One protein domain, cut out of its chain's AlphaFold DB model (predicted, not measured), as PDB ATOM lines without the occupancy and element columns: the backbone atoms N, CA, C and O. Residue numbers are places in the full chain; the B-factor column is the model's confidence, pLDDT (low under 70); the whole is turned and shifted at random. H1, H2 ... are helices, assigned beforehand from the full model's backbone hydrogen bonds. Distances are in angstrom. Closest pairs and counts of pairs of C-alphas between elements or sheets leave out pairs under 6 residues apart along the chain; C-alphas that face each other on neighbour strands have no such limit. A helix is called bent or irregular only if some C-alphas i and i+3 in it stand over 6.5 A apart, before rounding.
ATOM      1  N   ALA A  10     -49.047 -52.434  -2.014       95.81
ATOM      2  CA  ALA A  10     -48.762 -53.257  -3.187       95.81
ATOM      3  C   ALA A  10     -47.897 -52.526  -4.227       95.81
ATOM      4  O   ALA A  10     -46.997 -53.135  -4.796       95.81
ATOM      5  N   TYR A  11     -48.133 -51.230  -4.453       95.94
ATOM      6  CA  TYR A  11     -47.319 -50.433  -5.371       95.94
ATOM      7  C   TYR A  11     -45.886 -50.269  -4.856       95.94
ATOM      8  O   TYR A  11     -44.936 -50.492  -5.602       95.94
ATOM      9  N   ILE A  12     -45.727 -49.936  -3.570       96.12
ATOM     10  CA  ILE A  12     -44.405 -49.782  -2.946       96.12
ATOM     11  C   ILE A  12     -43.627 -51.105  -3.025       96.12
ATOM     12  O   ILE A  12     -42.455 -51.113  -3.403       96.12
ATOM     13  N   ALA A  13     -44.287 -52.227  -2.722       97.12
ATOM     14  CA  ALA A  13     -43.686 -53.555  -2.806       97.12
ATOM     15  C   ALA A  13     -43.269 -53.926  -4.242       97.12
ATOM     16  O   ALA A  13     -42.178 -54.453  -4.442       97.12
ATOM     17  N   ASP A  14     -44.102 -53.625  -5.241       98.06
ATOM     18  CA  ASP A  14     -43.797 -53.880  -6.653       98.06
ATOM     19  C   ASP A  14     -42.629 -53.014  -7.165       98.06
ATOM     20  O   ASP A  14     -41.715 -53.523  -7.817       98.06
ATOM     21  N   ALA A  15     -42.593 -51.725  -6.811       97.75
ATOM     22  CA  ALA A  15     -41.468 -50.843  -7.125       97.75
ATOM     23  C   ALA A  15     -40.155 -51.361  -6.511       97.75
ATOM     24  O   ALA A  15     -39.134 -51.442  -7.201       97.75
ATOM     25  N   ARG A  16     -40.189 -51.796  -5.242       98.06
ATOM     26  CA  ARG A  16     -39.037 -52.416  -4.574       98.06
ATOM     27  C   ARG A  16     -38.587 -53.688  -5.283       98.06
ATOM     28  O   ARG A  16     -37.406 -53.815  -5.600       98.06
ATOM     29  N   ALA A  17     -39.518 -54.585  -5.605       98.12
ATOM     30  CA  ALA A  17     -39.216 -55.837  -6.292       98.12
ATOM     31  C   ALA A  17     -38.556 -55.609  -7.665       98.12
ATOM     32  O   ALA A  17     -37.646 -56.345  -8.041       98.12
ATOM     33  N   LYS A  18     -38.955 -54.565  -8.403       98.44
ATOM     34  CA  LYS A  18     -38.329 -54.199  -9.686       98.44
ATOM     35  C   LYS A  18     -36.879 -53.745  -9.522       98.44
ATOM     36  O   LYS A  18     -36.032 -54.153 -10.316       98.44
ATOM     37  N   ILE A  19     -36.575 -52.939  -8.502       98.06
ATOM     38  CA  ILE A  19     -35.195 -52.524  -8.196       98.06
ATOM     39  C   ILE A  19     -34.356 -53.722  -7.731       98.06
ATOM     40  O   ILE A  19     -33.241 -53.926  -8.213       98.06
ATOM     41  N   GLU A  20     -34.905 -54.560  -6.852       97.25
ATOM     42  CA  GLU A  20     -34.237 -55.774  -6.374       97.25
ATOM     43  C   GLU A  20     -33.956 -56.767  -7.509       97.25
ATOM     44  O   GLU A  20     -32.878 -57.362  -7.546       97.25
ATOM     45  N   LEU A  21     -34.870 -56.898  -8.476       97.62
ATOM     46  CA  LEU A  21     -34.675 -57.731  -9.660       97.62
ATOM     47  C   LEU A  21     -33.482 -57.252 -10.496       97.62
ATOM     48  O   LEU A  21     -32.650 -58.071 -10.877       97.62
ATOM     49  N   GLN A  22     -33.352 -55.945 -10.739       97.44
ATOM     50  CA  GLN A  22     -32.217 -55.387 -11.484       97.44
ATOM     51  C   GLN A  22     -30.879 -55.692 -10.793       97.44
ATOM     52  O   GLN A  22     -29.928 -56.128 -11.447       97.44
ATOM     53  N   LEU A  23     -30.808 -55.536  -9.465       96.00
ATOM     54  CA  LEU A  23     -29.617 -55.891  -8.688       96.00
ATOM     55  C   LEU A  23     -29.319 -57.393  -8.734       96.00
ATOM     56  O   LEU A  23     -28.164 -57.788  -8.898       96.00
ATOM     57  N   ALA A  24     -30.345 -58.235  -8.602       95.62
ATOM     58  CA  ALA A  24     -30.191 -59.684  -8.651       95.62
ATOM     59  C   ALA A  24     -29.699 -60.152 -10.029       95.62
ATOM     60  O   ALA A  24     -28.788 -60.978 -10.107       95.62
ATOM     61  N   THR A  25     -30.246 -59.593 -11.113       96.00
ATOM     62  CA  THR A  25     -29.798 -59.867 -12.483       96.00
ATOM     63  C   THR A  25     -28.353 -59.426 -12.691       96.00
ATOM     64  O   THR A  25     -27.563 -60.193 -13.241       96.00
ATOM     65  N   TYR A  26     -27.974 -58.240 -12.208       95.06
ATOM     66  CA  TYR A  26     -26.590 -57.775 -12.271       95.06
ATOM     67  C   TYR A  26     -25.633 -58.706 -11.510       95.06
ATOM     68  O   TYR A  26     -24.606 -59.118 -12.047       95.06
ATOM     69  N   HIS A  27     -25.994 -59.124 -10.296       92.19
ATOM     70  CA  HIS A  27     -25.188 -60.058  -9.511       92.19
ATOM     71  C   HIS A  27     -25.031 -61.425 -10.200       92.19
ATOM     72  O   HIS A  27     -23.923 -61.956 -10.277       92.19
ATOM     73  N   ALA A  28     -26.114 -61.975 -10.757       90.12
ATOM     74  CA  ALA A  28     -26.065 -63.221 -11.520       90.12
ATOM     75  C   ALA A  28     -25.177 -63.097 -12.769       90.12
ATOM     76  O   ALA A  28     -24.406 -64.011 -13.069       90.12
ATOM     77  N   PHE A  29     -25.238 -61.954 -13.461       89.44
ATOM     78  CA  PHE A  29     -24.355 -61.652 -14.585       89.44
ATOM     79  C   PHE A  29     -22.880 -61.656 -14.165       89.44
ATOM     80  O   PHE A  29     -22.066 -62.290 -14.836       89.44
ATOM     81  N   LEU A  30     -22.532 -61.029 -13.035       88.31
ATOM     82  CA  LEU A  30     -21.157 -61.041 -12.524       88.31
ATOM     83  C   LEU A  30     -20.659 -62.456 -12.209       88.31
ATOM     84  O   LEU A  30     -19.526 -62.782 -12.552       88.31
ATOM     85  N   ILE A  31     -21.494 -63.301 -11.597       86.81
ATOM     86  CA  ILE A  31     -21.144 -64.702 -11.309       86.81
ATOM     87  C   ILE A  31     -20.896 -65.472 -12.608       86.81
ATOM     88  O   ILE A  31     -19.885 -66.160 -12.735       86.81
ATOM     89  N   ALA A  32     -21.795 -65.348 -13.587       81.88
ATOM     90  CA  ALA A  32     -21.648 -66.036 -14.867       81.88
ATOM     91  C   ALA A  32     -20.368 -65.601 -15.599       81.88
ATOM     92  O   ALA A  32     -19.640 -66.433 -16.139       81.88
ATOM     93  N   ALA A  33     -20.057 -64.306 -15.567       83.31
ATOM     94  CA  ALA A  33     -18.906 -63.738 -16.256       83.31
ATOM     95  C   ALA A  33     -17.547 -64.098 -15.623       83.31
ATOM     96  O   ALA A  33     -16.526 -64.066 -16.307       83.31
ATOM     97  N   GLN A  34     -17.510 -64.501 -14.346       76.62
ATOM     98  CA  GLN A  34     -16.285 -64.960 -13.669       76.62
ATOM     99  C   GLN A  34     -15.762 -66.316 -14.170       76.62
ATOM    100  O   GLN A  34     -14.670 -66.726 -13.790       76.62
ATOM    101  N   THR A  35     -16.514 -67.013 -15.027       73.19
ATOM    102  CA  THR A  35     -16.113 -68.307 -15.605       73.19
ATOM    103  C   THR A  35     -15.193 -68.186 -16.827       73.19
ATOM    104  O   THR A  35     -14.732 -69.203 -17.343       73.19
ATOM    105  N   GLY A  36     -14.920 -66.962 -17.299       73.00
ATOM    106  CA  GLY A  36     -14.046 -66.696 -18.444       73.00
ATOM    107  C   GLY A  36     -12.548 -66.720 -18.111       73.00
ATOM    108  O   GLY A  36     -12.144 -66.515 -16.970       73.00
ATOM    109  N   GLU A  37     -11.714 -66.934 -19.133       75.19
ATOM    110  CA  GLU A  37     -10.251 -67.028 -18.984       75.19
ATOM    111  C   GLU A  37      -9.583 -65.675 -18.653       75.19
ATOM    112  O   GLU A  37      -8.576 -65.644 -17.947       75.19
ATOM    113  N   ASP A  38     -10.161 -64.546 -19.088       82.75
ATOM    114  CA  ASP A  38      -9.618 -63.194 -18.866       82.75
ATOM    115  C   ASP A  38     -10.344 -62.444 -17.733       82.75
ATOM    116  O   ASP A  38     -11.102 -61.486 -17.920       82.75
ATOM    117  N   THR A  39     -10.114 -62.919 -16.512       82.06
ATOM    118  CA  THR A  39     -10.695 -62.345 -15.287       82.06
ATOM    119  C   THR A  39     -10.270 -60.892 -15.033       82.06
ATOM    120  O   THR A  39     -11.031 -60.129 -14.432       82.06
ATOM    121  N   ALA A  40      -9.094 -60.479 -15.518       84.12
ATOM    122  CA  ALA A  40      -8.587 -59.119 -15.364       84.12
ATOM    123  C   ALA A  40      -9.360 -58.127 -16.245       84.12
ATOM    124  O   ALA A  40      -9.821 -57.096 -15.746       84.12
ATOM    125  N   ALA A  41      -9.569 -58.457 -17.525       84.38
ATOM    126  CA  ALA A  41     -10.401 -57.647 -18.411       84.38
ATOM    127  C   ALA A  41     -11.848 -57.557 -17.904       84.38
ATOM    128  O   ALA A  41     -12.446 -56.479 -17.930       84.38
ATOM    129  N   MET A  42     -12.392 -58.656 -17.366       86.00
ATOM    130  CA  MET A  42     -13.728 -58.657 -16.767       86.00
ATOM    131  C   MET A  42     -13.816 -57.749 -15.530       86.00
ATOM    132  O   MET A  42     -14.785 -57.004 -15.376       86.00
ATOM    133  N   GLY A  43     -12.795 -57.764 -14.666       87.31
ATOM    134  CA  GLY A  43     -12.702 -56.859 -13.519       87.31
ATOM    135  C   GLY A  43     -12.711 -55.388 -13.939       87.31
ATOM    136  O   GLY A  43     -13.514 -54.608 -13.431       87.31
ATOM    137  N   ALA A  44     -11.899 -55.024 -14.935       87.12
ATOM    138  CA  ALA A  44     -11.859 -53.661 -15.465       87.12
ATOM    139  C   ALA A  44     -13.196 -53.235 -16.102       87.12
ATOM    140  O   ALA A  44     -13.664 -52.116 -15.878       87.12
ATOM    141  N   ALA A  45     -13.843 -54.129 -16.858       89.50
ATOM    142  CA  ALA A  45     -15.155 -53.873 -17.448       89.50
ATOM    143  C   ALA A  45     -16.225 -53.631 -16.372       89.50
ATOM    144  O   ALA A  45     -17.005 -52.683 -16.480       89.50
ATOM    145  N   ARG A  46     -16.227 -54.439 -15.304       91.12
ATOM    146  CA  ARG A  46     -17.111 -54.244 -14.148       91.12
ATOM    147  C   ARG A  46     -16.867 -52.891 -13.487       91.12
ATOM    148  O   ARG A  46     -17.819 -52.150 -13.271       91.12
ATOM    149  N   ASP A  47     -15.615 -52.551 -13.198       90.94
ATOM    150  CA  ASP A  47     -15.277 -51.312 -12.493       90.94
ATOM    151  C   ASP A  47     -15.630 -50.056 -13.320       90.94
ATOM    152  O   ASP A  47     -15.898 -48.990 -12.757       90.94
ATOM    153  N   ALA A  48     -15.679 -50.166 -14.652       91.56
ATOM    154  CA  ALA A  48     -16.180 -49.114 -15.536       91.56
ATOM    155  C   ALA A  48     -17.721 -49.064 -15.599       91.56
ATOM    156  O   ALA A  48     -18.303 -47.978 -15.619       91.56
ATOM    157  N   PHE A  49     -18.383 -50.224 -15.623       94.75
ATOM    158  CA  PHE A  49     -19.829 -50.342 -15.812       94.75
ATOM    159  C   PHE A  49     -20.643 -50.109 -14.532       94.75
ATOM    160  O   PHE A  49     -21.624 -49.363 -14.560       94.75
ATOM    161  N   GLU A  50     -20.244 -50.719 -13.410       95.44
ATOM    162  CA  GLU A  50     -21.019 -50.762 -12.161       95.44
ATOM    163  C   GLU A  50     -21.495 -49.377 -11.701       95.44
ATOM    164  O   GLU A  50     -22.695 -49.205 -11.475       95.44
ATOM    165  N   PRO A  51     -20.637 -48.342 -11.650       95.31
ATOM    166  CA  PRO A  51     -21.080 -47.040 -11.172       95.31
ATOM    167  C   PRO A  51     -22.083 -46.367 -12.106       95.31
ATOM    168  O   PRO A  51     -22.900 -45.575 -11.651       95.31
ATOM    169  N   VAL A  52     -22.001 -46.613 -13.420       96.19
ATOM    170  CA  VAL A  52     -22.965 -46.080 -14.400       96.19
ATOM    171  C   VAL A  52     -24.317 -46.757 -14.206       96.19
ATOM    172  O   VAL A  52     -25.343 -46.085 -14.122       96.19
ATOM    173  N   PHE A  53     -24.308 -48.084 -14.077       97.69
ATOM    174  CA  PHE A  53     -25.508 -48.874 -13.831       97.69
ATOM    175  C   PHE A  53     -26.214 -48.458 -12.536       97.69
ATOM    176  O   PHE A  53     -27.408 -48.169 -12.558       97.69
ATOM    177  N   LEU A  54     -25.477 -48.346 -11.428       98.06
ATOM    178  CA  LEU A  54     -26.059 -47.993 -10.133       98.06
ATOM    179  C   LEU A  54     -26.607 -46.560 -10.105       98.06
ATOM    180  O   LEU A  54     -27.679 -46.345  -9.549       98.06
ATOM    181  N   ARG A  55     -25.955 -45.589 -10.762       97.56
ATOM    182  CA  ARG A  55     -26.513 -44.229 -10.918       97.56
ATOM    183  C   ARG A  55     -27.841 -44.235 -11.673       97.56
ATOM    184  O   ARG A  55     -28.785 -43.578 -11.248       97.56
ATOM    185  N   ASN A  56     -27.943 -45.018 -12.745       97.38
ATOM    186  CA  ASN A  56     -29.202 -45.161 -13.477       97.38
ATOM    187  C   ASN A  56     -30.290 -45.842 -12.636       97.38
ATOM    188  O   ASN A  56     -31.462 -45.497 -12.770       97.38
ATOM    189  N   LEU A  57     -29.927 -46.767 -11.742       97.75
ATOM    190  CA  LEU A  57     -30.886 -47.347 -10.804       97.75
ATOM    191  C   LEU A  57     -31.379 -46.347  -9.752       97.75
ATOM    192  O   LEU A  57     -32.533 -46.457  -9.354       97.75
ATOM    193  N   ILE A  58     -30.566 -45.366  -9.338       97.81
ATOM    194  CA  ILE A  58     -31.034 -44.273  -8.464       97.81
ATOM    195  C   ILE A  58     -32.125 -43.472  -9.184       97.81
ATOM    196  O   ILE A  58     -33.206 -43.298  -8.629       97.81
ATOM    197  N   LEU A  59     -31.884 -43.075 -10.440       97.69
ATOM    198  CA  LEU A  59     -32.874 -42.360 -11.258       97.69
ATOM    199  C   LEU A  59     -34.162 -43.178 -11.445       97.69
ATOM    200  O   LEU A  59     -35.264 -42.657 -11.304       97.69
ATOM    201  N   ALA A  60     -34.032 -44.473 -11.746       96.94
ATOM    202  CA  ALA A  60     -35.184 -45.357 -11.899       96.94
ATOM    203  C   ALA A  60     -35.973 -45.509 -10.589       96.94
ATOM    204  O   ALA A  60     -37.200 -45.541 -10.618       96.94
ATOM    205  N   MET A  61     -35.277 -45.603  -9.452       95.81
ATOM    206  CA  MET A  61     -35.883 -45.713  -8.126       95.81
ATOM    207  C   MET A  61     -36.679 -44.457  -7.761       95.81
ATOM    208  O   MET A  61     -37.824 -44.588  -7.334       95.81
ATOM    209  N   ASP A  62     -36.106 -43.268  -7.970       94.88
ATOM    210  CA  ASP A  62     -36.789 -41.988  -7.736       94.88
ATOM    211  C   ASP A  62     -38.024 -41.831  -8.631       94.88
ATOM    212  O   ASP A  62     -39.096 -41.451  -8.159       94.88
ATOM    213  N   HIS A  63     -37.921 -42.234  -9.902       95.44
ATOM    214  CA  HIS A  63     -39.014 -42.097 -10.863       95.44
ATOM    215  C   HIS A  63     -40.282 -42.880 -10.482       95.44
ATOM    216  O   HIS A  63     -41.384 -42.437 -10.800       95.44
ATOM    217  N   TYR A  64     -40.178 -43.999  -9.750       95.19
ATOM    218  CA  TYR A  64     -41.368 -44.686  -9.220       95.19
ATOM    219  C   TYR A  64     -42.166 -43.825  -8.222       95.19
ATOM    220  O   TYR A  64     -43.326 -44.117  -7.954       95.19
ATOM    221  N   PHE A  65     -41.581 -42.767  -7.662       92.56
ATOM    222  CA  PHE A  65     -42.204 -41.947  -6.623       92.56
ATOM    223  C   PHE A  65     -42.170 -40.440  -6.938       92.56
ATOM    224  O   PHE A  65     -42.322 -39.607  -6.037       92.56
ATOM    225  N   ASP A  66     -42.039 -40.079  -8.220       88.50
ATOM    226  CA  ASP A  66     -41.923 -38.691  -8.696       88.50
ATOM    227  C   ASP A  66     -43.176 -37.827  -8.438       88.50
ATOM    228  O   ASP A  66     -43.104 -36.597  -8.396       88.50
ATOM    229  N   ALA A  67     -44.323 -38.463  -8.187       86.38
ATOM    230  CA  ALA A  67     -45.590 -37.801  -7.903       86.38
ATOM    231  C   ALA A  67     -45.734 -37.311  -6.448       86.38
ATOM    232  O   ALA A  67     -46.740 -36.669  -6.132       86.38
ATOM    233  N   ILE A  68     -44.769 -37.597  -5.561       82.62
ATOM    234  CA  ILE A  68     -44.773 -37.079  -4.181       82.62
ATOM    235  C   ILE A  68     -44.694 -35.549  -4.199       82.62
ATOM    236  O   ILE A  68     -43.868 -34.952  -4.890       82.62
ATOM    237  N   SER A  69     -45.547 -34.915  -3.398       76.81
ATOM    238  CA  SER A  69     -45.569 -33.461  -3.251       76.81
ATOM    239  C   SER A  69     -44.283 -32.939  -2.584       76.81
ATOM    240  O   SER A  69     -43.893 -33.489  -1.553       76.81
ATOM    241  N   PRO A  70     -43.657 -31.857  -3.086       73.38
ATOM    242  CA  PRO A  70     -42.499 -31.217  -2.454       73.38
ATOM    243  C   PRO A  70     -42.676 -30.828  -0.991       73.38
ATOM    244  O   PRO A  70     -41.734 -30.834  -0.211       73.38
ATOM    245  N   GLU A  71     -43.906 -30.529  -0.598       71.75
ATOM    246  CA  GLU A  71     -44.265 -30.167   0.768       71.75
ATOM    247  C   GLU A  71     -44.214 -31.372   1.729       71.75
ATOM    248  O   GLU A  71     -44.312 -31.188   2.938       71.75
ATOM    249  N   ALA A  72     -44.054 -32.594   1.206       70.19
ATOM    250  CA  ALA A  72     -43.880 -33.824   1.974       70.19
ATOM    251  C   ALA A  72     -42.412 -34.292   2.042       70.19
ATOM    252  O   ALA A  72     -42.142 -35.405   2.493       70.19
ATOM    253  N   TYR A  73     -41.468 -33.468   1.574       72.56
ATOM    254  CA  TYR A  73     -40.039 -33.744   1.706       72.56
ATOM    255  C   TYR A  73     -39.609 -33.718   3.177       72.56
ATOM    256  O   TYR A  73     -40.108 -32.924   3.976       72.56
ATOM    257  N   THR A  74     -38.678 -34.602   3.525       74.25
ATOM    258  CA  THR A  74     -38.098 -34.717   4.873       74.25
ATOM    259  C   THR A  74     -36.678 -34.154   4.870       74.25
ATOM    260  O   THR A  74     -36.378 -33.293   4.060       74.25
ATOM    261  N   GLU A  75     -35.794 -34.592   5.767       80.38
ATOM    262  CA  GLU A  75     -34.336 -34.438   5.619       80.38
ATOM    263  C   GLU A  75     -33.666 -35.816   5.445       80.38
ATOM    264  O   GLU A  75     -32.468 -35.962   5.660       80.38
ATOM    265  N   GLY A  76     -34.450 -36.856   5.134       89.69
ATOM    266  CA  GLY A  76     -34.051 -38.263   5.176       89.69
ATOM    267  C   GLY A  76     -33.617 -38.865   3.830       89.69
ATOM    268  O   GLY A  76     -33.323 -38.136   2.877       89.69
ATOM    269  N   PRO A  77     -33.571 -40.207   3.738       94.12
ATOM    270  CA  PRO A  77     -33.216 -40.953   2.526       94.12
ATOM    271  C   PRO A  77     -33.898 -40.494   1.223       94.12
ATOM    272  O   PRO A  77     -33.263 -40.505   0.170       94.12
ATOM    273  N   ILE A  78     -35.163 -40.065   1.255       92.56
ATOM    274  CA  ILE A  78     -35.882 -39.526   0.085       92.56
ATOM    275  C   ILE A  78     -35.191 -38.270  -0.452       92.56
ATOM    276  O   ILE A  78     -34.997 -38.143  -1.662       92.56
ATOM    277  N   ASN A  79     -34.795 -37.352   0.428       90.75
ATOM    278  CA  ASN A  79     -34.088 -36.140   0.025       90.75
ATOM    279  C   ASN A  79     -32.690 -36.445  -0.497       90.75
ATOM    280  O   ASN A  79     -32.256 -35.830  -1.472       90.75
ATOM    281  N   GLU A  80     -31.998 -37.404   0.114       93.38
ATOM    282  CA  GLU A  80     -30.704 -37.862  -0.386       93.38
ATOM    283  C   GLU A  80     -30.833 -38.418  -1.807       93.38
ATOM    284  O   GLU A  80     -30.104 -37.984  -2.693       93.38
ATOM    285  N   VAL A  81     -31.817 -39.284  -2.074       94.56
ATOM    286  CA  VAL A  81     -32.073 -39.822  -3.422       94.56
ATOM    287  C   VAL A  81     -32.378 -38.717  -4.433       94.56
ATOM    288  O   VAL A  81     -31.793 -38.716  -5.516       94.56
ATOM    289  N   ARG A  82     -33.230 -37.744  -4.090       92.00
ATOM    290  CA  ARG A  82     -33.551 -36.617  -4.986       92.00
ATOM    291  C   ARG A  82     -32.336 -35.737  -5.266       92.00
ATOM    292  O   ARG A  82     -32.084 -35.395  -6.417       92.00
ATOM    293  N   THR A  83     -31.541 -35.441  -4.238       92.06
ATOM    294  CA  THR A  83     -30.287 -34.685  -4.381       92.06
ATOM    295  C   THR A  83     -29.317 -35.416  -5.308       92.06
ATOM    296  O   THR A  83     -28.722 -34.811  -6.200       92.06
ATOM    297  N   LEU A  84     -29.190 -36.738  -5.150       95.25
ATOM    298  CA  LEU A  84     -28.377 -37.563  -6.040       95.25
ATOM    299  C   LEU A  84     -28.915 -37.535  -7.473       95.25
ATOM    300  O   LEU A  84     -28.111 -37.421  -8.392       95.25
ATOM    301  N   CYS A  85     -30.234 -37.595  -7.686       95.00
ATOM    302  CA  CYS A  85     -30.830 -37.501  -9.020       95.00
ATOM    303  C   CYS A  85     -30.497 -36.169  -9.700       95.00
ATOM    304  O   CYS A  85     -29.978 -36.180 -10.817       95.00
ATOM    305  N   GLU A  86     -30.701 -35.043  -9.013       93.62
ATOM    306  CA  GLU A  86     -30.342 -33.708  -9.515       93.62
ATOM    307  C   GLU A  86     -28.852 -33.635  -9.884       93.62
ATOM    308  O   GLU A  86     -28.485 -33.249 -10.995       93.62
ATOM    309  N   CYS A  87     -27.971 -34.116  -9.004       94.75
ATOM    310  CA  CYS A  87     -26.530 -34.128  -9.252       94.75
ATOM    311  C   CYS A  87     -26.121 -35.063 -10.404       94.75
ATOM    312  O   CYS A  87     -25.214 -34.752 -11.185       94.75
ATOM    313  N   ILE A  88     -26.781 -36.217 -10.537       96.06
ATOM    314  CA  ILE A  88     -26.552 -37.165 -11.631       96.06
ATOM    315  C   ILE A  88     -26.961 -36.545 -12.968       96.06
ATOM    316  O   ILE A  88     -26.229 -36.721 -13.942       96.06
ATOM    317  N   MET A  89     -28.092 -35.836 -13.016       94.81
ATOM    318  CA  MET A  89     -28.623 -35.236 -14.240       94.81
ATOM    319  C   MET A  89     -27.906 -33.939 -14.629       94.81
ATOM    320  O   MET A  89     -27.727 -33.676 -15.819       94.81
ATOM    321  N   HIS A  90     -27.490 -33.134 -13.648       94.31
ATOM    322  CA  HIS A  90     -27.116 -31.737 -13.887       94.31
ATOM    323  C   HIS A  90     -25.731 -31.332 -13.371       94.31
ATOM    324  O   HIS A  90     -25.249 -30.274 -13.765       94.31
ATOM    325  N   ASN A  91     -25.048 -32.159 -12.569       92.12
ATOM    326  CA  ASN A  91     -23.760 -31.796 -11.961       92.12
ATOM    327  C   ASN A  91     -22.637 -32.816 -12.208       92.12
ATOM    328  O   ASN A  91     -21.860 -33.138 -11.312       92.12
ATOM    329  N   HIS A  92     -22.549 -33.377 -13.417       92.69
ATOM    330  CA  HIS A  92     -21.486 -34.326 -13.791       92.69
ATOM    331  C   HIS A  92     -21.298 -35.485 -12.791       92.69
ATOM    332  O   HIS A  92     -20.195 -36.013 -12.647       92.69
ATOM    333  N   HIS A  93     -22.381 -35.893 -12.115       93.94
ATOM    334  CA  HIS A  93     -22.385 -36.945 -11.098       93.94
ATOM    335  C   HIS A  93     -21.553 -36.635  -9.848       93.94
ATOM    336  O   HIS A  93     -21.130 -37.560  -9.156       93.94
ATOM    337  N   LYS A  94     -21.322 -35.356  -9.551       94.19
ATOM    338  CA  LYS A  94     -20.704 -34.896  -8.310       94.19
ATOM    339  C   LYS A  94     -21.774 -34.424  -7.348       94.19
ATOM    340  O   LYS A  94     -22.663 -33.672  -7.749       94.19
ATOM    341  N   LEU A  95     -21.684 -34.845  -6.091       93.00
ATOM    342  CA  LEU A  95     -22.597 -34.355  -5.073       93.00
ATOM    343  C   LEU A  95     -22.376 -32.854  -4.874       93.00
ATOM    344  O   LEU A  95     -21.245 -32.397  -4.714       93.00
ATOM    345  N   GLN A  96     -23.462 -32.097  -4.884       90.31
ATOM    346  CA  GLN A  96     -23.464 -30.697  -4.507       90.31
ATOM    347  C   GLN A  96     -24.786 -30.374  -3.827       90.31
ATOM    348  O   GLN A  96     -25.845 -30.411  -4.451       90.31
ATOM    349  N   SER A  97     -24.702 -30.025  -2.553       80.81
ATOM    350  CA  SER A  97     -25.816 -29.469  -1.803       80.81
ATOM    351  C   SER A  97     -26.069 -28.045  -2.303       80.81
ATOM    352  O   SER A  97     -25.214 -27.171  -2.175       80.81
ATOM    353  N   ASP A  98     -27.227 -27.792  -2.903       73.12
ATOM    354  CA  ASP A  98     -27.598 -26.465  -3.416       73.12
ATOM    355  C   ASP A  98     -28.525 -25.684  -2.464       73.12
ATOM    356  O   ASP A  98     -28.888 -24.540  -2.732       73.12
ATOM    357  N   GLY A  99     -28.883 -26.290  -1.326       67.44
ATOM    358  CA  GLY A  99     -29.773 -25.716  -0.317       67.44
ATOM    359  C   GLY A  99     -31.259 -25.754  -0.688       67.44
ATOM    360  O   GLY A  99     -32.083 -25.355   0.136       67.44
ATOM    361  N   HIS A 100     -31.623 -26.241  -1.881       71.12
ATOM    362  CA  HIS A 100     -33.019 -26.421  -2.292       71.12
ATOM    363  C   HIS A 100     -33.615 -27.722  -1.753       71.12
ATOM    364  O   HIS A 100     -34.805 -27.766  -1.435       71.12
ATOM    365  N   ILE A 101     -32.787 -28.756  -1.606       69.44
ATOM    366  CA  ILE A 101     -33.138 -30.009  -0.940       69.44
ATOM    367  C   ILE A 101     -32.292 -30.111   0.326       69.44
ATOM    368  O   ILE A 101     -31.063 -30.084   0.276       69.44
ATOM    369  N   ALA A 102     -32.949 -30.201   1.482       71.06
ATOM    370  CA  ALA A 102     -32.248 -30.336   2.749       71.06
ATOM    371  C   ALA A 102     -31.594 -31.723   2.829       71.06
ATOM    372  O   ALA A 102     -32.293 -32.739   2.847       71.06
ATOM    373  N   LEU A 103     -30.262 -31.749   2.881       78.38
ATOM    374  CA  LEU A 103     -29.462 -32.946   3.114       78.38
ATOM    375  C   LEU A 103     -28.763 -32.799   4.466       78.38
ATOM    376  O   LEU A 103     -27.849 -31.988   4.613       78.38
ATOM    377  N   SER A 104     -29.199 -33.563   5.467       76.31
ATOM    378  CA  SER A 104     -28.539 -33.554   6.772       76.31
ATOM    379  C   SER A 104     -27.448 -34.635   6.836       76.31
ATOM    380  O   SER A 104     -27.702 -35.800   6.513       76.31
ATOM    381  N   PRO A 105     -26.233 -34.305   7.317       76.75
ATOM    382  CA  PRO A 105     -25.174 -35.292   7.527       76.75
ATOM    383  C   PRO A 105     -25.545 -36.413   8.507       76.75
ATOM    384  O   PRO A 105     -24.904 -37.459   8.500       76.75
ATOM    385  N   THR A 106     -26.530 -36.196   9.387       78.81
ATOM    386  CA  THR A 106     -26.937 -37.187  10.396       78.81
ATOM    387  C   THR A 106     -27.989 -38.168   9.888       78.81
ATOM    388  O   THR A 106     -28.142 -39.241  10.471       78.81
ATOM    389  N   THR A 107     -28.711 -37.813   8.828       82.44
ATOM    390  CA  THR A 107     -29.792 -38.612   8.229       82.44
ATOM    391  C   THR A 107     -29.422 -39.167   6.854       82.44
ATOM    392  O   THR A 107     -30.081 -40.096   6.390       82.44
ATOM    393  N   SER A 108     -28.362 -38.644   6.225       89.62
ATOM    394  CA  SER A 108     -27.759 -39.212   5.016       89.62
ATOM    395  C   SER A 108     -27.257 -40.636   5.274       89.62
ATOM    396  O   SER A 108     -26.547 -40.925   6.238       89.62
ATOM    397  N   VAL A 109     -27.625 -41.536   4.372       94.81
ATOM    398  CA  VAL A 109     -27.295 -42.960   4.376       94.81
ATOM    399  C   VAL A 109     -25.896 -43.197   3.820       94.81
ATOM    400  O   VAL A 109     -25.165 -44.075   4.302       94.81
ATOM    401  N   LEU A 110     -25.518 -42.453   2.777       94.31
ATOM    402  CA  LEU A 110     -24.231 -42.624   2.111       94.31
ATOM    403  C   LEU A 110     -23.118 -41.805   2.762       94.31
ATOM    404  O   LEU A 110     -21.957 -42.197   2.659       94.31
ATOM    405  N   GLY A 111     -23.454 -40.703   3.441       91.44
ATOM    406  CA  GLY A 111     -22.481 -39.818   4.084       91.44
ATOM    407  C   GLY A 111     -21.530 -39.132   3.097       91.44
ATOM    408  O   GLY A 111     -20.419 -38.761   3.484       91.44
ATOM    409  N   LEU A 112     -21.942 -39.005   1.831       92.31
ATOM    410  CA  LEU A 112     -21.193 -38.294   0.798       92.31
ATOM    411  C   LEU A 112     -21.098 -36.803   1.143       92.31
ATOM    412  O   LEU A 112     -22.003 -36.224   1.746       92.31
ATOM    413  N   LYS A 113     -19.991 -36.182   0.748       90.81
ATOM    414  CA  LYS A 113     -19.717 -34.758   0.939       90.81
ATOM    415  C   LYS A 113     -19.788 -34.019  -0.389       90.81
ATOM    416  O   LYS A 113     -19.599 -34.607  -1.452       90.81
ATOM    417  N   ASP A 114     -20.007 -32.711  -0.324       91.06
ATOM    418  CA  ASP A 114     -19.954 -31.862  -1.513       91.06
ATOM    419  C   ASP A 114     -18.613 -32.030  -2.249       91.06
ATOM    420  O   ASP A 114     -17.535 -31.967  -1.652       91.06
ATOM    421  N   GLY A 115     -18.694 -32.243  -3.561       92.69
ATOM    422  CA  GLY A 115     -17.567 -32.511  -4.451       92.69
ATOM    423  C   GLY A 115     -17.233 -33.993  -4.651       92.69
ATOM    424  O   GLY A 115     -16.526 -34.305  -5.620       92.69
ATOM    425  N   ASP A 116     -17.752 -34.890  -3.803       94.62
ATOM    426  CA  ASP A 116     -17.561 -36.335  -3.953       94.62
ATOM    427  C   ASP A 116     -18.209 -36.835  -5.249       94.62
ATOM    428  O   ASP A 116     -19.293 -36.398  -5.647       94.62
ATOM    429  N   ASP A 117     -17.554 -37.790  -5.907       95.25
ATOM    430  CA  ASP A 117     -18.147 -38.486  -7.044       95.25
ATOM    431  C   ASP A 117     -19.223 -39.460  -6.555       95.25
ATOM    432  O   ASP A 117     -18.995 -40.272  -5.654       95.25
ATOM    433  N   ILE A 118     -20.383 -39.452  -7.210       96.06
ATOM    434  CA  ILE A 118     -21.468 -40.409  -6.976       96.06
ATOM    435  C   ILE A 118     -21.079 -41.739  -7.633       96.06
ATOM    436  O   ILE A 118     -21.544 -42.116  -8.712       96.06
ATOM    437  N   ARG A 119     -20.153 -42.448  -6.987       95.38
ATOM    438  CA  ARG A 119     -19.595 -43.727  -7.427       95.38
ATOM    439  C   ARG A 119     -19.896 -44.795  -6.381       95.38
ATOM    440  O   ARG A 119     -19.061 -45.107  -5.540       95.38
ATOM    441  N   LEU A 120     -21.111 -45.335  -6.435       95.50
ATOM    442  CA  LEU A 120     -21.583 -46.319  -5.460       95.50
ATOM    443  C   LEU A 120     -21.032 -47.717  -5.740       95.50
ATOM    444  O   LEU A 120     -20.844 -48.096  -6.895       95.50
ATOM    445  N   THR A 121     -20.859 -48.493  -4.672       94.81
ATOM    446  CA  THR A 121     -20.823 -49.957  -4.744       94.81
ATOM    447  C   THR A 121     -22.241 -50.530  -4.670       94.81
ATOM    448  O   THR A 121     -23.184 -49.859  -4.237       94.81
ATOM    449  N   VAL A 122     -22.407 -51.811  -5.013       95.38
ATOM    450  CA  VAL A 122     -23.683 -52.528  -4.798       95.38
ATOM    451  C   VAL A 122     -24.146 -52.449  -3.337       95.38
ATOM    452  O   VAL A 122     -25.342 -52.311  -3.076       95.38
ATOM    453  N   ALA A 123     -23.217 -52.511  -2.377       96.25
ATOM    454  CA  ALA A 123     -23.544 -52.423  -0.957       96.25
ATOM    455  C   ALA A 123     -24.067 -51.029  -0.580       96.25
ATOM    456  O   ALA A 123     -25.053 -50.925   0.148       96.25
ATOM    457  N   ASP A 124     -23.452 -49.969  -1.107       97.25
ATOM    458  CA  ASP A 124     -23.909 -48.592  -0.897       97.25
ATOM    459  C   ASP A 124     -25.306 -48.377  -1.467       97.25
ATOM    460  O   ASP A 124     -26.192 -47.894  -0.763       97.25
ATOM    461  N   PHE A 125     -25.528 -48.811  -2.710       97.88
ATOM    462  CA  PHE A 125     -26.837 -48.707  -3.343       97.88
ATOM    463  C   PHE A 125     -27.906 -49.483  -2.566       97.88
ATOM    464  O   PHE A 125     -28.994 -48.961  -2.347       97.88
ATOM    465  N   LYS A 126     -27.606 -50.704  -2.098       97.56
ATOM    466  CA  LYS A 126     -28.558 -51.494  -1.306       97.56
ATOM    467  C   LYS A 126     -28.928 -50.788   0.002       97.56
ATOM    468  O   LYS A 126     -30.109 -50.720   0.320       97.56
ATOM    469  N   ARG A 127     -27.948 -50.227   0.723       97.88
ATOM    470  CA  ARG A 127     -28.210 -49.438   1.943       97.88
ATOM    471  C   ARG A 127     -29.128 -48.251   1.649       97.88
ATOM    472  O   ARG A 127     -30.100 -48.056   2.371       97.88
ATOM    473  N   LEU A 128     -28.838 -47.498   0.585       98.00
ATOM    474  CA  LEU A 128     -29.654 -46.358   0.159       98.00
ATOM    475  C   LEU A 128     -31.079 -46.788  -0.208       98.00
ATOM    476  O   LEU A 128     -32.035 -46.197   0.282       98.00
ATOM    477  N   ALA A 129     -31.227 -47.832  -1.027       98.06
ATOM    478  CA  ALA A 129     -32.527 -48.333  -1.461       98.06
ATOM    479  C   ALA A 129     -33.367 -48.835  -0.277       98.06
ATOM    480  O   ALA A 129     -34.535 -48.475  -0.157       98.06
ATOM    481  N   ASP A 130     -32.777 -49.621   0.629       98.06
ATOM    482  CA  ASP A 130     -33.475 -50.127   1.815       98.06
ATOM    483  C   ASP A 130     -33.983 -48.975   2.700       98.06
ATOM    484  O   ASP A 130     -35.135 -49.001   3.140       98.06
ATOM    485  N   ALA A 131     -33.158 -47.946   2.915       97.00
ATOM    486  CA  ALA A 131     -33.525 -46.763   3.689       97.00
ATOM    487  C   ALA A 131     -34.600 -45.912   2.988       97.00
ATOM    488  O   ALA A 131     -35.561 -45.485   3.628       97.00
ATOM    489  N   PHE A 132     -34.486 -45.728   1.672       95.75
ATOM    490  CA  PHE A 132     -35.468 -45.024   0.848       95.75
ATOM    491  C   PHE A 132     -36.842 -45.701   0.895       95.75
ATOM    492  O   PHE A 132     -37.837 -45.061   1.227       95.75
ATOM    493  N   PHE A 133     -36.917 -47.010   0.632       96.50
ATOM    494  CA  PHE A 133     -38.188 -47.740   0.666       96.50
ATOM    495  C   PHE A 133     -38.788 -47.811   2.073       96.50
ATOM    496  O   PHE A 133     -40.016 -47.812   2.206       96.50
ATOM    497  N   ALA A 134     -37.957 -47.866   3.119       95.75
ATOM    498  CA  ALA A 134     -38.431 -47.782   4.495       95.75
ATOM    499  C   ALA A 134     -39.109 -46.432   4.762       95.75
ATOM    500  O   ALA A 134     -40.243 -46.411   5.238       95.75
ATOM    501  N   GLU A 135     -38.471 -45.324   4.379       93.69
ATOM    502  CA  GLU A 135     -39.042 -43.986   4.552       93.69
ATOM    503  C   GLU A 135     -40.313 -43.787   3.709       93.69
ATOM    504  O   GLU A 135     -41.328 -43.328   4.232       93.69
ATOM    505  N   ILE A 136     -40.313 -44.228   2.445       93.44
ATOM    506  CA  ILE A 136     -41.506 -44.212   1.582       93.44
ATOM    507  C   ILE A 136     -42.669 -44.968   2.233       93.44
ATOM    508  O   ILE A 136     -43.801 -44.484   2.245       93.44
ATOM    509  N   SER A 137     -42.396 -46.142   2.805       93.44
ATOM    510  CA  SER A 137     -43.419 -46.950   3.472       93.44
ATOM    511  C   SER A 137     -43.950 -46.270   4.732       93.44
ATOM    512  O   SER A 137     -45.150 -46.303   4.981       93.44
ATOM    513  N   THR A 138     -43.083 -45.634   5.522       92.19
ATOM    514  CA  THR A 138     -43.482 -44.929   6.747       92.19
ATOM    515  C   THR A 138     -44.338 -43.698   6.462       92.19
ATOM    516  O   THR A 138     -45.296 -43.449   7.188       92.19
ATOM    517  N   LEU A 139     -43.995 -42.925   5.432       89.56
ATOM    518  CA  LEU A 139     -44.618 -41.623   5.179       89.56
ATOM    519  C   LEU A 139     -45.804 -41.691   4.218       89.56
ATOM    520  O   LEU A 139     -46.733 -40.898   4.344       89.56
ATOM    521  N   PHE A 140     -45.774 -42.618   3.257       88.88
ATOM    522  CA  PHE A 140     -46.696 -42.605   2.121       88.88
ATOM    523  C   PHE A 140     -47.452 -43.915   1.912       88.88
ATOM    524  O   PHE A 140     -48.255 -43.981   0.985       88.88
ATOM    525  N   CYS A 141     -47.259 -44.959   2.720       87.25
ATOM    526  CA  CYS A 141     -48.108 -46.143   2.603       87.25
ATOM    527  C   CYS A 141     -49.520 -45.827   3.114       87.25
ATOM    528  O   CYS A 141     -49.709 -45.513   4.288       87.25
TER     529      CYS A 141
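What this domain is: This is residues 10 to 141 of the 143 residues of an uncharacterized protein of Asticcacaulis sp. AC466 (UniProt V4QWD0). Three helical pieces, H1, H4 and the second arm of the bent helix H2, run nearly along one line in a loose-ended bundle, their centres making a triangle, and H3 crosses H2b and H4 on the side away from H1. The far end of H1, the turn after it and the first arm of H2 reach out past this body, and there residues 35 to 41 stick out free. The printed part has 132 residues with four named helices, H1, H2, H3 and H4 in chain order, and no named strand; the class is all helix. The whole is compact, with a radius of gyration of the C-alphas of 15.7 A and spans of 54 by 37 by 23 A.

Where its parts are: Begin with the longest helix, H2, residues 39 to 63; by its hydrogen bonds it was assigned as one helix, but it is bent, with C-alphas 48 and 51 standing 6.9 A apart. Find C-alpha 39 at (-10.695, -62.345, -15.287), where the arm H2a, residues 39 to 48, begins; the arm H2b, residues 51 to 63, covers 18.6 A. H1, residues 10 to 33, starts at C-alpha 10 at (-48.762, -53.257, -3.187) and runs 34.2 A. H3 takes residues 77 to 90, 19.8 A. H4, residues 122 to 140, runs 26.0 A to C-alpha 140 at (-46.696, -42.605, 2.121).

How they stand to each other: Start from the bundle of H1, H2b and H4, three helical pieces side by side. H2b and H4 touch, closest at the C-alphas of Leu 54 and Phe 125, 6.9 A, and run the same way at a shallow tilt of 6 degrees. H1 touches H4 with residues 12 to 23 alone, closest at the C-alphas of Arg 16 and Phe 133, 7.1 A; they run opposite ways at 7 degrees, a shallow tilt. H1 and H2b only just touch, with 3 pairs of C-alphas within 8 A, the closest being Ile 19 and Met 61, 6.8 A. Look next at H3: it touches H2b at a steep tilt of 62 degrees, with the C-alphas of Leu 59 and Cys 85 closest, 5.7 A. With residues 77 to 81 alone H3 touches H4, closest at the C-alphas of Pro 77 and Phe 132, 4.9 A. H1 and H3 are apart. H2a stands at a steep tilt of 42 degrees to H2b and is close to H1 but not clearly touching, with C-alphas 33 and 42 closest, 7.3 A. In H1, H2a, H2b, H3 and H4 every O i to N i+4 pair is within hydrogen-bond range.

The domain as a whole: The C-alphas farthest apart, those of Glu 37 and Glu 71, are 53.9 A from each other. The printed part has no cut. The link from H1 to H2 is tight; those from H2 to H3, 13 residues, and from H3 to H4, 31 residues, are long. The mean pLDDT of the printed part is 90.3, and residues 99 and 101 are under 70.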